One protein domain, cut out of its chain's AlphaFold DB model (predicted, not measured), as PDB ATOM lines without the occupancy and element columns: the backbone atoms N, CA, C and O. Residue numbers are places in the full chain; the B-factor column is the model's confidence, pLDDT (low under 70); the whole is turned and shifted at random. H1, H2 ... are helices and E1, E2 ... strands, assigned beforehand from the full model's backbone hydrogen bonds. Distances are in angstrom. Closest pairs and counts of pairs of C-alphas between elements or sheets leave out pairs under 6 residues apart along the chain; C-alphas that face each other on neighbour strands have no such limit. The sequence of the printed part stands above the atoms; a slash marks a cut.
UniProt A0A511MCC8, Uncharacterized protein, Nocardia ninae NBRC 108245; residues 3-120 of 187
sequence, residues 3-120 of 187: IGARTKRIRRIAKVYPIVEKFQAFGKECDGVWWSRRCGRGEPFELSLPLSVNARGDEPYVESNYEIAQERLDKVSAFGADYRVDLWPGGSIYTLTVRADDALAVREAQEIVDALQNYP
ATOM      1  N   ILE A   3      43.677  63.163  31.610       57.69
ATOM      2  CA  ILE A   3      43.192  62.491  30.394       57.69
ATOM      3  C   ILE A   3      44.359  61.854  29.617       57.69
ATOM      4  O   ILE A   3      44.245  60.739  29.124       57.69
ATOM      5  N   GLY A   4      45.536  62.490  29.579       73.62
ATOM      6  CA  GLY A   4      46.677  61.995  28.798       73.62
ATOM      7  C   GLY A   4      47.273  60.667  29.287       73.62
ATOM      8  O   GLY A   4      47.619  59.816  28.468       73.62
ATOM      9  N   ALA A   5      47.395  60.462  30.603       80.75
ATOM     10  CA  ALA A   5      47.993  59.245  31.162       80.75
ATOM     11  C   ALA A   5      47.059  58.034  31.012       80.75
ATOM     12  O   ALA A   5      47.501  56.970  30.567       80.75
ATOM     13  N   ARG A   6      45.763  58.220  31.299       81.94
ATOM     14  CA  ARG A   6      44.735  57.187  31.126       81.94
ATOM     15  C   ARG A   6      44.589  56.800  29.653       81.94
ATOM     16  O   ARG A   6      44.709  55.625  29.331       81.94
ATOM     17  N   THR A   7      44.501  57.766  28.738       84.56
ATOM     18  CA  THR A   7      44.449  57.487  27.291       84.56
ATOM     19  C   THR A   7      45.685  56.733  26.793       84.56
ATOM     20  O   THR A   7      45.565  55.807  25.993       84.56
ATOM     21  N   LYS A   8      46.891  57.062  27.283       86.50
ATOM     22  CA  LYS A   8      48.108  56.292  26.962       86.50
ATOM     23  C   LYS A   8      48.060  54.862  27.509       86.50
ATOM     24  O   LYS A   8      48.579  53.958  26.861       86.50
ATOM     25  N   ARG A   9      47.484  54.646  28.696       87.31
ATOM     26  CA  ARG A   9      47.302  53.305  29.276       87.31
ATOM     27  C   ARG A   9      46.318  52.481  28.448       87.31
ATOM     28  O   ARG A   9      46.699  51.400  28.020       87.31
ATOM     29  N   ILE A  10      45.153  53.040  28.120       88.12
ATOM     30  CA  ILE A  10      44.145  52.400  27.261       88.12
ATOM     31  C   ILE A  10      44.759  51.996  25.919       88.12
ATOM     32  O   ILE A  10      44.662  50.844  25.521       88.12
ATOM     33  N   ARG A  11      45.494  52.899  25.252       88.44
ATOM     34  CA  ARG A  11      46.175  52.577  23.982       88.44
ATOM     35  C   ARG A  11      47.204  51.452  24.104       88.44
ATOM     36  O   ARG A  11      47.441  50.755  23.129       88.44
ATOM     37  N   ARG A  12      47.867  51.303  25.255       89.88
ATOM     38  CA  ARG A  12      48.798  50.186  25.485       89.88
ATOM     39  C   ARG A  12      48.045  48.878  25.696       89.88
ATOM     40  O   ARG A  12      48.447  47.880  25.118       89.88
ATOM     41  N   ILE A  13      46.961  48.904  26.469       90.62
ATOM     42  CA  ILE A  13      46.113  47.731  26.709       90.62
ATOM     43  C   ILE A  13      45.460  47.273  25.404       90.62
ATOM     44  O   ILE A  13      45.573  46.103  25.076       90.62
ATOM     45  N   ALA A  14      44.905  48.183  24.598       88.88
ATOM     46  CA  ALA A  14      44.294  47.858  23.304       88.88
ATOM     47  C   ALA A  14      45.264  47.181  22.316       88.88
ATOM     48  O   ALA A  14      44.853  46.346  21.521       88.88
ATOM     49  N   LYS A  15      46.570  47.486  22.393       90.44
ATOM     50  CA  LYS A  15      47.596  46.794  21.591       90.44
ATOM     51  C   LYS A  15      47.820  45.340  22.009       90.44
ATOM     52  O   LYS A  15      48.299  44.561  21.196       90.44
ATOM     53  N   VAL A  16      47.554  45.008  23.272       92.88
ATOM     54  CA  VAL A  16      47.707  43.652  23.826       92.88
ATOM     55  C   VAL A  16      46.390  42.880  23.736       92.88
ATOM     56  O   VAL A  16      46.404  41.690  23.449       92.88
ATOM     57  N   TYR A  17      45.265  43.569  23.929       90.88
ATOM     58  CA  TYR A  17      43.912  43.025  23.934       90.88
ATOM     59  C   TYR A  17      43.068  43.693  22.836       90.88
ATOM     60  O   TYR A  17      42.408  44.705  23.098       90.88
ATOM     61  N   PRO A  18      43.048  43.137  21.609       87.62
ATOM     62  CA  PRO A  18      42.293  43.701  20.487       87.62
ATOM     63  C   PRO A  18      40.782  43.808  20.738       87.62
ATOM     64  O   PRO A  18      40.100  44.605  20.099       87.62
ATOM     65  N   ILE A  19      40.240  43.042  21.691       87.44
ATOM     66  CA  ILE A  19      38.821  43.111  22.063       87.44
ATOM     67  C   ILE A  19      38.394  44.469  22.605       87.44
ATOM     68  O   ILE A  19      37.227  44.825  22.486       87.44
ATOM     69  N   VAL A  20      39.335  45.277  23.103       89.81
ATOM     70  CA  VAL A  20      39.054  46.660  23.497       89.81
ATOM     71  C   VAL A  20      38.443  47.439  22.330       89.81
ATOM     72  O   VAL A  20      37.476  48.171  22.528       89.81
ATOM     73  N   GLU A  21      38.949  47.260  21.107       88.81
ATOM     74  CA  GLU A  21      38.397  47.931  19.924       88.81
ATOM     75  C   GLU A  21      37.008  47.390  19.567       88.81
ATOM     76  O   GLU A  21      36.122  48.170  19.213       88.81
ATOM     77  N   LYS A  22      36.788  46.077  19.729       89.25
ATOM     78  CA  LYS A  22      35.479  45.444  19.509       89.25
ATOM     79  C   LYS A  22      34.427  45.984  20.479       89.25
ATOM     80  O   LYS A  22      33.364  46.407  20.038       89.25
ATOM     81  N   PHE A  23      34.734  46.046  21.773       89.75
ATOM     82  CA  PHE A  23      33.813  46.584  22.777       89.75
ATOM     83  C   PHE A  23      33.570  48.088  22.605       89.75
ATOM     84  O   PHE A  23      32.460  48.565  22.821       89.75
ATOM     85  N   GLN A  24      34.569  48.855  22.150       87.81
ATOM     86  CA  GLN A  24      34.362  50.261  21.789       87.81
ATOM     87  C   GLN A  24      33.440  50.427  20.579       87.81
ATOM     88  O   GLN A  24      32.637  51.359  20.552       87.81
ATOM     89  N   ALA A  25      33.574  49.570  19.564       87.19
ATOM     90  CA  ALA A  25      32.691  49.580  18.405       87.19
ATOM     91  C   ALA A  25      31.257  49.210  18.805       87.19
ATOM     92  O   ALA A  25      30.336  49.948  18.466       87.19
ATOM     93  N   PHE A  26      31.097  48.154  19.605       85.75
ATOM     94  CA  PHE A  26      29.805  47.736  20.147       85.75
ATOM     95  C   PHE A  26      29.144  48.847  20.971       85.75
ATOM     96  O   PHE A  26      28.010  49.231  20.707       85.75
ATOM     97  N   GLY A  27      29.882  49.470  21.894       83.38
ATOM     98  CA  GLY A  27      29.366  50.598  22.672       83.38
ATOM     99  C   GLY A  27      28.884  51.764  21.797       83.38
ATOM    100  O   GLY A  27      27.837  52.341  22.078       83.38
ATOM    101  N   LYS A  28      29.598  52.081  20.705       83.56
ATOM    102  CA  LYS A  28      29.177  53.113  19.737       83.56
ATOM    103  C   LYS A  28      27.918  52.726  18.968       83.56
ATOM    104  O   LYS A  28      27.117  53.605  18.668       83.56
ATOM    105  N   GLU A  29      27.767  51.451  18.623       83.56
ATOM    106  CA  GLU A  29      26.558  50.933  17.984       83.56
ATOM    107  C   GLU A  29      25.355  51.093  18.916       83.56
ATOM    108  O   GLU A  29      24.371  51.723  18.532       83.56
ATOM    109  N   CYS A  30      25.482  50.655  20.174       79.06
ATOM    110  CA  CYS A  30      24.458  50.861  21.198       79.06
ATOM    111  C   CYS A  30      24.144  52.351  21.398       79.06
ATOM    112  O   CYS A  30      22.986  52.735  21.521       79.06
ATOM    113  N   ASP A  31      25.142  53.233  21.396       79.25
ATOM    114  CA  ASP A  31      24.912  54.678  21.539       79.25
ATOM    115  C   ASP A  31      24.234  55.317  20.308       79.25
ATOM    116  O   ASP A  31      23.653  56.402  20.409       79.25
ATOM    117  N   GLY A  32      24.312  54.667  19.142       77.00
ATOM    118  CA  GLY A  32      23.676  55.104  17.899       77.00
ATOM    119  C   GLY A  32      22.173  54.836  17.846       77.00
ATOM    120  O   GLY A  32      21.477  55.403  16.999       77.00
ATOM    121  N   VAL A  33      21.658  54.009  18.753       78.81
ATOM    122  CA  VAL A  33      20.254  53.611  18.782       78.81
ATOM    123  C   VAL A  33      19.496  54.423  19.840       78.81
ATOM    124  O   VAL A  33      19.956  54.644  20.956       78.81
ATOM    125  N   TRP A  34      18.327  54.947  19.458       74.38
ATOM    126  CA  TRP A  34      17.614  55.965  20.240       74.38
ATOM    127  C   TRP A  34      17.055  55.456  21.572       74.38
ATOM    128  O   TRP A  34      16.864  56.262  22.479       74.38
ATOM    129  N   TRP A  35      16.773  54.156  21.669       71.88
ATOM    130  CA  TRP A  35      16.217  53.524  22.862       71.88
ATOM    131  C   TRP A  35      17.342  53.141  23.844       71.88
ATOM    132  O   TRP A  35      17.300  53.518  25.009       71.88
ATOM    133  N   SER A  36      18.473  52.621  23.372       71.12
ATOM    134  CA  SER A  36      19.693  52.427  24.180       71.12
ATOM    135  C   SER A  36      20.469  53.724  24.452       71.12
ATOM    136  O   SER A  36      21.671  53.715  24.728       71.12
ATOM    137  N   ARG A  37      19.803  54.883  24.386       63.75
ATOM    138  CA  ARG A  37      20.401  56.145  24.814       63.75
ATOM    139  C   ARG A  37      20.550  56.132  26.327       63.75
ATOM    140  O   ARG A  37      19.568  56.082  27.061       63.75
ATOM    141  N   ARG A  38      21.797  56.252  26.771       65.00
ATOM    142  CA  ARG A  38      22.178  56.273  28.185       65.00
ATOM    143  C   ARG A  38      21.376  57.327  28.957       65.00
ATOM    144  O   ARG A  38      21.412  58.510  28.613       65.00
ATOM    145  N   CYS A  39      20.757  56.926  30.065       56.41
ATOM    146  CA  CYS A  39      20.201  57.861  31.052       56.41
ATOM    147  C   CYS A  39      21.263  58.485  31.981       56.41
ATOM    148  O   CYS A  39      20.919  59.253  32.876       56.41
ATOM    149  N   GLY A  40      22.555  58.205  31.764       57.03
ATOM    150  CA  GLY A  40      23.662  58.694  32.587       57.03
ATOM    151  C   GLY A  40      24.952  58.939  31.798       57.03
ATOM    152  O   GLY A  40      25.103  58.512  30.650       57.03
ATOM    153  N   ARG A  41      25.901  59.656  32.415       49.78
ATOM    154  CA  ARG A  41      27.244  59.878  31.858       49.78
ATOM    155  C   ARG A  41      28.112  58.650  32.120       49.78
ATOM    156  O   ARG A  41      28.837  58.633  33.104       49.78
ATOM    157  N   GLY A  42      28.054  57.662  31.234       57.50
ATOM    158  CA  GLY A  42      29.123  56.666  31.190       57.50
ATOM    159  C   GLY A  42      30.425  57.354  30.788       57.50
ATOM    160  O   GLY A  42      30.446  58.180  29.865       57.50
ATOM    161  N   GLU A  43      31.496  57.082  31.512       68.94
ATOM    162  CA  GLU A  43      32.781  57.705  31.258       68.94
ATOM    163  C   GLU A  43      33.361  57.220  29.909       68.94
ATOM    164  O   GLU A  43      33.170  56.070  29.509       68.94
ATOM    165  N   PRO A  44      34.131  58.047  29.177       67.38
ATOM    166  CA  PRO A  44      34.643  57.719  27.838       67.38
ATOM    167  C   PRO A  44      35.641  56.544  27.790       67.38
ATOM    168  O   PRO A  44      36.188  56.242  26.730       67.38
ATOM    169  N   PHE A  45      35.932  55.918  28.929       76.75
ATOM    170  CA  PHE A  45      36.810  54.757  29.060       76.75
ATOM    171  C   PHE A  45      36.063  53.478  29.461       76.75
ATOM    172  O   PHE A  45      36.715  52.452  29.647       76.75
ATOM    173  N   GLU A  46      34.742  53.518  29.606       85.81
ATOM    174  CA  GLU A  46      33.920  52.325  29.793       85.81
ATOM    175  C   GLU A  46      33.743  51.581  28.467       85.81
ATOM    176  O   GLU A  46      33.520  52.175  27.409       85.81
ATOM    177  N   LEU A  47      33.862  50.263  28.538       87.88
ATOM    178  CA  LEU A  47      33.664  49.320  27.451       87.88
ATOM    179  C   LEU A  47      32.381  48.556  27.737       87.88
ATOM    180  O   LEU A  47      32.301  47.883  28.760       87.88
ATOM    181  N   SER A  48      31.391  48.662  26.853       88.06
ATOM    182  CA  SER A  48      30.171  47.860  26.946       88.06
ATOM    183  C   SER A  48      30.467  46.437  26.485       88.06
ATOM    184  O   SER A  48      30.950  46.239  25.366       88.06
ATOM    185  N   LEU A  49      30.194  45.463  27.348       87.62
ATOM    186  CA  LEU A  49      30.218  44.055  26.976       87.62
ATOM    187  C   LEU A  49      28.908  43.712  26.251       87.62
ATOM    188  O   LEU A  49      27.876  44.321  26.537       87.62
ATOM    189  N   PRO A  50      28.904  42.706  25.362       84.50
ATOM    190  CA  PRO A  50      27.689  42.188  24.736       84.50
ATOM    191  C   PRO A  50      26.892  41.287  25.703       84.50
ATOM    192  O   PRO A  50      26.393  40.239  25.306       84.50
ATOM    193  N   LEU A  51      26.829  41.661  26.982       83.69
ATOM    194  CA  LEU A  51      26.133  40.942  28.046       83.69
ATOM    195  C   LEU A  51      25.168  41.900  28.722       83.69
ATOM    196  O   LEU A  51      25.577  42.951  29.231       83.69
ATOM    197  N   SER A  52      23.893  41.533  28.719       82.94
ATOM    198  CA  SER A  52      22.850  42.344  29.313       82.94
ATOM    199  C   SER A  52      21.737  41.508  29.926       82.94
ATOM    200  O   SER A  52      21.503  40.368  29.527       82.94
ATOM    201  N   VAL A  53      21.061  42.090  30.914       81.81
ATOM    202  CA  VAL A  53      19.920  41.481  31.600       81.81
ATOM    203  C   VAL A  53      18.716  42.418  31.544       81.81
ATOM    204  O   VAL A  53      18.849  43.642  31.644       81.81
ATOM    205  N   ASN A  54      17.531  41.848  31.333       79.50
ATOM    206  CA  ASN A  54      16.280  42.595  31.325       79.50
ATOM    207  C   ASN A  54      15.847  42.896  32.768       79.50
ATOM    208  O   ASN A  54      15.685  41.990  33.574       79.50
ATOM    209  N   ALA A  55      15.603  44.169  33.073       72.81
ATOM    210  CA  ALA A  55      15.164  44.643  34.384       72.81
ATOM    211  C   ALA A  55      13.709  44.280  34.726       72.81
ATOM    212  O   ALA A  55      13.222  44.667  35.786       72.81
ATOM    213  N   ARG A  56      12.976  43.625  33.816       66.12
ATOM    214  CA  ARG A  56      11.572  43.251  34.035       66.12
ATOM    215  C   ARG A  56      11.367  42.189  35.119       66.12
ATOM    216  O   ARG A  56      10.229  42.030  35.534       66.12
ATOM    217  N   GLY A  57      12.425  41.535  35.607       55.66
ATOM    218  CA  GLY A  57      12.309  40.535  36.676       55.66
ATOM    219  C   GLY A  57      11.532  39.281  36.259       55.66
ATOM    220  O   GLY A  57      11.094  38.528  37.118       55.66
ATOM    221  N   ASP A  58      11.348  39.067  34.951       52.09
ATOM    222  CA  ASP A  58      10.836  37.813  34.399       52.09
ATOM    223  C   ASP A  58      12.000  36.795  34.463       52.09
ATOM    224  O   ASP A  58      12.735  36.611  33.492       52.09
ATOM    225  N   GLU A  59      12.280  36.261  35.653       51.94
ATOM    226  CA  GLU A  59      13.427  35.386  35.929       51.94
ATOM    227  C   GLU A  59      13.172  33.943  35.452       51.94
ATOM    228  O   GLU A  59      12.175  33.339  35.850       51.94
ATOM    229  N   PRO A  60      14.069  33.329  34.659       46.50
ATOM    230  CA  PRO A  60      14.316  31.896  34.780       46.50
ATOM    231  C   PRO A  60      15.077  31.620  36.090       46.50
ATOM    232  O   PRO A  60      15.974  32.382  36.447       46.50
ATOM    233  N   TYR A  61      14.756  30.522  36.785       42.16
ATOM    234  CA  TYR A  61      15.268  30.123  38.116       42.16
ATOM    235  C   TYR A  61      16.765  29.722  38.149       42.16
ATOM    236  O   TYR A  61      17.182  28.874  38.943       42.16
ATOM    237  N   VAL A  62      17.597  30.266  37.262       53.25
ATOM    238  CA  VAL A  62      19.013  29.911  37.094       53.25
ATOM    239  C   VAL A  62      19.859  31.175  37.204       53.25
ATOM    240  O   VAL A  62      19.501  32.190  36.610       53.25
ATOM    241  N   GLU A  63      20.996  31.094  37.914       58.25
ATOM    242  CA  GLU A  63      22.002  32.168  37.945       58.25
ATOM    243  C   GLU A  63      22.259  32.674  36.525       58.25
ATOM    244  O   GLU A  63      22.696  31.932  35.634       58.25
ATOM    245  N   SER A  64      21.971  33.953  36.302       72.56
ATOM    246  CA  SER A  64      22.133  34.532  34.982       72.56
ATOM    247  C   SER A  64      23.619  34.581  34.638       72.56
ATOM    248  O   SER A  64      24.450  35.002  35.445       72.56
ATOM    249  N   ASN A  65      23.973  34.249  33.392       78.00
ATOM    250  CA  ASN A  65      25.333  34.457  32.874       78.00
ATOM    251  C   ASN A  65      25.822  35.899  33.110       78.00
ATOM    252  O   ASN A  65      27.024  36.135  33.217       78.00
ATOM    253  N   TYR A  66      24.889  36.855  33.200       81.44
ATOM    254  CA  TYR A  66      25.157  38.237  33.575       81.44
ATOM    255  C   TYR A  66      25.713  38.369  35.000       81.44
ATOM    256  O   TYR A  66      26.738  39.019  35.194       81.44
ATOM    257  N   GLU A  67      25.075  37.735  35.983       80.69
ATOM    258  CA  GLU A  67      25.439  37.817  37.404       80.69
ATOM    259  C   GLU A  67      26.768  37.113  37.671       80.69
ATOM    260  O   GLU A  67      27.651  37.676  38.318       80.69
ATOM    261  N   ILE A  68      26.968  35.934  37.076       82.81
ATOM    262  CA  ILE A  68      28.243  35.208  37.154       82.81
ATOM    263  C   ILE A  68      29.371  36.042  36.530       82.81
ATOM    264  O   ILE A  68      30.471  36.137  37.085       82.81
ATOM    265  N   ALA A  69      29.122  36.659  35.371       86.69
ATOM    266  CA  ALA A  69      30.100  37.525  34.720       86.69
ATOM    267  C   ALA A  69      30.438  38.751  35.579       86.69
ATOM    268  O   ALA A  69      31.613  39.111  35.695       86.69
ATOM    269  N   GLN A  70      29.431  39.369  36.198       87.25
ATOM    270  CA  GLN A  70      29.610  40.493  37.110       87.25
ATOM    271  C   GLN A  70      30.463  40.092  38.321       87.25
ATOM    272  O   GLN A  70      31.483  40.730  38.582       87.25
ATOM    273  N   GLU A  71      30.120  38.994  38.996       86.50
ATOM    274  CA  GLU A  71      30.838  38.520  40.181       86.50
ATOM    275  C   GLU A  71      32.313  38.199  39.869       86.50
ATOM    276  O   GLU A  71      33.223  38.533  40.635       86.50
ATOM    277  N   ARG A  72      32.582  37.586  38.709       88.31
ATOM    278  CA  ARG A  72      33.954  37.322  38.246       88.31
ATOM    279  C   ARG A  72      34.736  38.602  37.992       88.31
ATOM    280  O   ARG A  72      35.888  38.698  38.416       88.31
ATOM    281  N   LEU A  73      34.127  39.586  37.333       89.81
ATOM    282  CA  LEU A  73      34.772  40.872  37.074       89.81
ATOM    283  C   LEU A  73      35.071  41.632  38.371       89.81
ATOM    284  O   LEU A  73      36.163  42.193  38.505       89.81
ATOM    285  N   ASP A  74      34.162  41.593  39.342       89.00
ATOM    286  CA  ASP A  74      34.351  42.214  40.655       89.00
ATOM    287  C   ASP A  74      35.508  41.579  41.441       89.00
ATOM    288  O   ASP A  74      36.262  42.282  42.118       89.00
ATOM    289  N   LYS A  75      35.736  40.268  41.290       88.25
ATOM    290  CA  LYS A  75      36.864  39.558  41.925       88.25
ATOM    291  C   LYS A  75      38.237  39.968  41.377       88.25
ATOM    292  O   LYS A  75      39.232  39.853  42.095       88.25
ATOM    293  N   VAL A  76      38.325  40.421  40.124       88.56
ATOM    294  CA  VAL A  76      39.609  40.684  39.439       88.56
ATOM    295  C   VAL A  76      39.913  42.168  39.207       88.56
ATOM    296  O   VAL A  76      41.024  42.502  38.788       88.56
ATOM    297  N   SER A  77      38.956  43.063  39.474       81.62
ATOM    298  CA  SER A  77      39.034  44.497  39.173       81.62
ATOM    299  C   SER A  77      38.896  45.352  40.433       81.62
ATOM    300  O   SER A  77      37.910  45.262  41.155       81.62
ATOM    301  N   ALA A  78      39.827  46.287  40.658       71.69
ATOM    302  CA  ALA A  78      39.744  47.233  41.785       71.69
ATOM    303  C   ALA A  78      38.606  48.264  41.647       71.69
ATOM    304  O   ALA A  78      38.314  49.000  42.589       71.69
ATOM    305  N   PHE A  79      38.013  48.364  40.458       65.50
ATOM    306  CA  PHE A  79      36.896  49.255  40.161       65.50
ATOM    307  C   PHE A  79      35.638  48.489  39.732       65.50
ATOM    308  O   PHE A  79      34.683  49.137  39.321       65.50
ATOM    309  N   GLY A  80      35.659  47.154  39.830       62.09
ATOM    310  CA  GLY A  80      34.530  46.276  39.532       62.09
ATOM    311  C   GLY A  80      34.046  46.299  38.084       62.09
ATOM    312  O   GLY A  80      34.663  46.924  37.206       62.09
ATOM    313  N   ALA A  81      32.953  45.578  37.857       74.56
ATOM    314  CA  ALA A  81      32.031  45.826  36.763       74.56
ATOM    315  C   ALA A  81      31.007  46.896  37.177       74.56
ATOM    316  O   ALA A  81      30.633  47.009  38.341       74.56
ATOM    317  N   ASP A  82      30.561  47.689  36.211       82.25
ATOM    318  CA  ASP A  82      29.438  48.615  36.375       82.25
ATOM    319  C   ASP A  82      28.368  48.252  35.339       82.25
ATOM    320  O   ASP A  82      28.564  47.355  34.511       82.25
ATOM    321  N   TYR A  83      27.225  48.920  35.365       79.94
ATOM    322  CA  TYR A  83      26.199  48.736  34.356       79.94
ATOM    323  C   TYR A  83      25.725  50.067  33.787       79.94
ATOM    324  O   TYR A  83      25.497  51.056  34.482       79.94
ATOM    325  N   ARG A  84      25.508  50.080  32.471       80.69
ATOM    326  CA  ARG A  84      24.721  51.130  31.817       80.69
ATOM    327  C   ARG A  84      23.261  50.694  31.770       80.69
ATOM    328  O   ARG A  84      22.964  49.536  31.489       80.69
ATOM    329  N   VAL A  85      22.363  51.640  32.019       81.44
ATOM    330  CA  VAL A  85      20.919  51.436  31.864       81.44
ATOM    331  C   VAL A  85      20.508  51.896  30.471       81.44
ATOM    332  O   VAL A  85      20.626  53.081  30.145       81.44
ATOM    333  N   ASP A  86      20.025  50.952  29.673       78.94
ATOM    334  CA  ASP A  86      19.480  51.159  28.337       78.94
ATOM    335  C   ASP A  86      17.949  51.066  28.399       78.94
ATOM    336  O   ASP A  86      17.397  50.114  28.950       78.94
ATOM    337  N   LEU A  87      17.240  52.057  27.850       78.06
ATOM    338  CA  LEU A  87      15.777  52.062  27.860       78.06
ATOM    339  C   LEU A  87      15.247  51.310  26.639       78.06
ATOM    340  O   LEU A  87      15.392  51.745  25.508       78.06
ATOM    341  N   TRP A  88      14.584  50.185  26.832       73.75
ATOM    342  CA  TRP A  88      13.901  49.463  25.762       73.75
ATOM    343  C   TRP A  88      12.414  49.873  25.722       73.75
ATOM    344  O   TRP A  88      11.843  50.141  26.778       73.75
ATOM    345  N   PRO A  89      11.715  49.880  24.565       70.06
ATOM    346  CA  PRO A  89      10.287  50.234  24.488       70.06
ATOM    347  C   PRO A  89       9.333  49.406  25.373       70.06
ATOM    348  O   PRO A  89       8.157  49.743  25.481       70.06
ATOM    349  N   GLY A  90       9.824  48.342  26.015       71.81
ATOM    350  CA  GLY A  90       9.114  47.591  27.049       71.81
ATOM    351  C   GLY A  90       9.699  47.697  28.466       71.81
ATOM    352  O   GLY A  90       9.018  47.328  29.414       71.81
ATOM    353  N   GLY A  91      10.918  48.176  28.686       76.94
ATOM    354  CA  GLY A  91      11.547  48.072  30.005       76.94
ATOM    355  C   GLY A  91      12.932  48.691  30.056       76.94
ATOM    356  O   GLY A  91      13.285  49.496  29.203       76.94
ATOM    357  N   SER A  92      13.723  48.312  31.054       78.88
ATOM    358  CA  SER A  92      15.139  48.684  31.111       78.88
ATOM    359  C   SER A  92      15.993  47.447  30.885       78.88
ATOM    360  O   SER A  92      15.620  46.351  31.289       78.88
ATOM    361  N   ILE A  93      17.127  47.622  30.228       81.62
ATOM    362  CA  ILE A  93      18.147  46.596  30.057       81.62
ATOM    363  C   ILE A  93      19.403  47.110  30.754       81.62
ATOM    364  O   ILE A  93      19.812  48.253  30.541       81.62
ATOM    365  N   TYR A  94      20.006  46.277  31.594       82.06
ATOM    366  CA  TYR A  94      21.290  46.565  32.214       82.06
ATOM    367  C   TYR A  94      22.385  45.915  31.383       82.06
ATOM    368  O   TYR A  94      22.425  44.695  31.266       82.06
ATOM    369  N   THR A  95      23.267  46.719  30.798       85.94
ATOM    370  CA  THR A  95      24.399  46.229  30.003       85.94
ATOM    371  C   THR A  95      25.675  46.368  30.820       85.94
ATOM    372  O   THR A  95      25.980  47.457  31.309       85.94
ATOM    373  N   LEU A  96      26.423  45.274  30.965       87.62
ATOM    374  CA  LEU A  96      27.642  45.234  31.773       87.62
ATOM    375  C   LEU A  96      28.741  46.092  31.129       87.62
ATOM    376  O   LEU A  96      28.948  46.059  29.910       87.62
ATOM    377  N   THR A  97      29.461  46.864  31.937       89.00
ATOM    378  CA  THR A  97      30.563  47.720  31.496       89.00
ATOM    379  C   THR A  97      31.835  47.440  32.290       89.00
ATOM    380  O   THR A  97      31.819  47.170  33.489       89.00
ATOM    381  N   VAL A  98      32.975  47.517  31.602       90.31
ATOM    382  CA  VAL A  98      34.309  47.368  32.200       90.31
ATOM    383  C   VAL A  98      35.211  48.520  31.787       90.31
ATOM    384  O   VAL A  98      35.087  49.080  30.698       90.31
ATOM    385  N   ARG A  99      36.168  48.900  32.631       88.44
ATOM    386  CA  ARG A  99      37.094  49.989  32.312       88.44
ATOM    387  C   ARG A  99      38.216  49.550  31.373       88.44
ATOM    388  O   ARG A  99      39.001  48.662  31.685       88.44
ATOM    389  N   ALA A 100      38.399  50.291  30.284       88.50
ATOM    390  CA  ALA A 100      39.442  50.054  29.282       88.50
ATOM    391  C   ALA A 100      40.882  50.247  29.794       88.50
ATOM    392  O   ALA A 100      41.841  49.901  29.099       88.50
ATOM    393  N   ASP A 101      41.064  50.887  30.953       88.56
ATOM    394  CA  ASP A 101      42.379  51.127  31.544       88.56
ATOM    395  C   ASP A 101      42.803  50.065  32.572       88.56
ATOM    396  O   ASP A 101      43.914  50.167  33.104       88.56
ATOM    397  N   ASP A 102      41.981  49.038  32.802       89.94
ATOM    398  CA  ASP A 102      42.290  47.886  33.649       89.94
ATOM    399  C   ASP A 102      42.552  46.631  32.802       89.94
ATOM    400  O   ASP A 102      41.672  46.113  32.121       89.94
ATOM    401  N   ALA A 103      43.793  46.140  32.823       89.69
ATOM    402  CA  ALA A 103      44.195  45.005  31.997       89.69
ATOM    403  C   ALA A 103      43.668  43.662  32.526       89.69
ATOM    404  O   ALA A 103      43.428  42.766  31.722       89.69
ATOM    405  N   LEU A 104      43.501  43.516  33.847       90.94
ATOM    406  CA  LEU A 104      42.982  42.276  34.433       90.94
ATOM    407  C   LEU A 104      41.495  42.146  34.129       90.94
ATOM    408  O   LEU A 104      41.065  41.103  33.649       90.94
ATOM    409  N   ALA A 105      40.752  43.240  34.296       90.38
ATOM    410  CA  ALA A 105      39.331  43.277  33.978       90.38
ATOM    411  C   ALA A 105      39.069  43.060  32.476       90.38
ATOM    412  O   ALA A 105      38.177  42.306  32.107       90.38
ATOM    413  N   VAL A 106      39.879  43.662  31.591       91.19
ATOM    414  CA  VAL A 106      39.774  43.436  30.135       91.19
ATOM    415  C   VAL A 106      40.080  41.985  29.756       91.19
ATOM    416  O   VAL A 106      39.417  41.441  28.874       91.19
ATOM    417  N   ARG A 107      41.068  41.354  30.402       92.44
ATOM    418  CA  ARG A 107      41.379  39.939  30.169       92.44
ATOM    419  C   ARG A 107      40.227  39.038  30.615       92.44
ATOM    420  O   ARG A 107      39.811  38.189  29.846       92.44
ATOM    421  N   GLU A 108      39.694  39.246  31.811       92.38
ATOM    422  CA  GLU A 108      38.578  38.437  32.315       92.38
ATOM    423  C   GLU A 108      37.314  38.635  31.467       92.38
ATOM    424  O   GLU A 108      36.650  37.671  31.107       92.38
ATOM    425  N   ALA A 109      37.026  39.871  31.044       90.75
ATOM    426  CA  ALA A 109      35.926  40.157  30.124       90.75
ATOM    427  C   ALA A 109      36.062  39.396  28.793       90.75
ATOM    428  O   ALA A 109      35.064  38.924  28.252       90.75
ATOM    429  N   GLN A 110      37.284  39.262  28.266       91.19
ATOM    430  CA  GLN A 110      37.558  38.420  27.098       91.19
ATOM    431  C   GLN A 110      37.238  36.953  27.390       91.19
ATOM    432  O   GLN A 110      36.519  36.335  26.614       91.19
ATOM    433  N   GLU A 111      37.744  36.413  28.500       90.12
ATOM    434  CA  GLU A 111      37.551  35.008  28.875       90.12
ATOM    435  C   GLU A 111      36.064  34.667  29.065       90.12
ATOM    436  O   GLU A 111      35.607  33.631  28.585       90.12
ATOM    437  N   ILE A 112      35.290  35.566  29.679       88.81
ATOM    438  CA  ILE A 112      33.834  35.436  29.819       88.81
ATOM    439  C   ILE A 112      33.159  35.421  28.443       88.81
ATOM    440  O   ILE A 112      32.361  34.529  28.164       88.81
ATOM    441  N   VAL A 113      33.463  36.386  27.568       87.81
ATOM    442  CA  VAL A 113      32.840  36.457  26.235       87.81
ATOM    443  C   VAL A 113      33.196  35.234  25.392       87.81
ATOM    444  O   VAL A 113      32.317  34.691  24.730       87.81
ATOM    445  N   ASP A 114      34.439  34.761  25.444       87.69
ATOM    446  CA  ASP A 114      34.857  33.556  24.726       87.69
ATOM    447  C   ASP A 114      34.171  32.302  25.278       87.69
ATOM    448  O   ASP A 114      33.733  31.446  24.507       87.69
ATOM    449  N   ALA A 115      34.026  32.190  26.601       83.25
ATOM    450  CA  ALA A 115      33.288  31.092  27.218       83.25
ATOM    451  C   ALA A 115      31.812  31.100  26.795       83.25
ATOM    452  O   ALA A 115      31.255  30.046  26.491       83.25
ATOM    453  N   LEU A 116      31.197  32.284  26.716       78.69
ATOM    454  CA  LEU A 116      29.791  32.438  26.348       78.69
ATOM    455  C   LEU A 116      29.531  32.284  24.843       78.69
ATOM    456  O   LEU A 116      28.484  31.778  24.459       78.69
ATOM    457  N   GLN A 117      30.489  32.635  23.980       74.50
ATOM    458  CA  GLN A 117      30.409  32.349  22.540       74.50
ATOM    459  C   GLN A 117      30.386  30.850  22.238       74.50
ATOM    460  O   GLN A 117      29.831  30.435  21.223       74.50
ATOM    461  N   ASN A 118      30.996  30.051  23.113       62.34
ATOM    462  CA  ASN A 118      31.008  28.597  23.021       62.34
ATOM    463  C   ASN A 118      29.919  27.944  23.883       62.34
ATOM    464  O   ASN A 118      29.846  26.716  23.942       62.34
ATOM    465  N   TYR A 119      29.079  28.741  24.551       58.59
ATOM    466  CA  TYR A 119      27.943  28.214  25.284       58.59
ATOM    467  C   TYR A 119      26.876  27.782  24.276       58.59
ATOM    468  O   TYR A 119      26.522  28.570  23.393       58.59
ATOM    469  N   PRO A 120      26.352  26.547  24.361       51.41
ATOM    470  CA  PRO A 120      25.194  26.185  23.564       51.41
ATOM    471  C   PRO A 120      24.060  27.150  23.920       51.41
ATOM    472  O   PRO A 120      23.814  27.401  25.102       51.41
TER     473      PRO A 120
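Overview. This is residues 3 to 120 of the 187 residues of an uncharacterized protein of Nocardia ninae NBRC 108245 (UniProt A0A511MCC8). A small, strongly twisted sheet of three strands is covered by helices on both faces: H2 packs on one, and H3 and H4, side by side and running opposite ways, pack on the other. H1 lies beyond one end of the sheet and meets H2 at a corner, while residues 57 to 63 stick out as a free loop. The printed part has 118 residues with four named helices and three named strands, in the order H1 H2 E1 H3 E2 E3 H4; the sheet runs E1 E3 E2, all antiparallel, and the class is mixed, helices and strands. It is compact, with a radius of gyration of the C-alphas of 14.3 A and spans of 42 by 30 by 24 A.

Arrangement. The inner strand E3, residues 91 to 99, has the edge strands E1, residues 46 to 54, and E2, residues 82 to 88, as antiparallel neighbours. N 49 and O 96 are 2.9 A apart, and N 86 and O 93 2.8 A, both within hydrogen-bond range. E1 bends by 77 degrees at residue 50. E2 and E3 form a hairpin. H3, residues 65 to 76, is on the sheet at a height of 9.6 A; E1, H3 and E2 make a split strand-helix-strand unit, two strands running the same way with E3 between them, and its crossover is right-handed. H4, residues 103 to 117, touches H3 at a shallow tilt of 23 degrees, opposite ways; their closest C-alphas, Leu 73 and Ala 105, are 6.0 A apart. H2, residues 19 to 32, is on the face opposite to H3, at a height of 8.2 A, slantwise to the strands; its closest C-alpha to E1 is that of Gly 27, 5.1 A from that of Ser 48. H1, residues 3 to 16, is not on the sheet and only just touches H2, only at the corner by their link, with 3 pairs of C-alphas within 8 A; the closest are Ala 14 and Val 20, 5.4 A. Every O i to N i+4 pair is within hydrogen-bond range in H2, H3 and H4, and 9 of 10 in H1.

Along the chain. E1 is 20.2 A long, E3 25.7 A and E2 18.8 A. H1 is 20.5 A long and begins at C-alpha 3, (43.192, 62.491, 30.394). H2 is 19.8 A, H3 16.9 A and H4 21.0 A long; H4 ends at C-alpha 117, (30.409, 32.349, 22.540).

Size, cuts and confidence. The C-alphas farthest apart, Gly 4 and Tyr 61, are 45.7 A apart. The printed part has no cut. The link from H2 to E1, 13 residues, is long. Mean pLDDT of the printed part is 79.2; residue 3 and residues 37 to 44, 56 to 63, 79 to 80 and 118 to 120 are under 70.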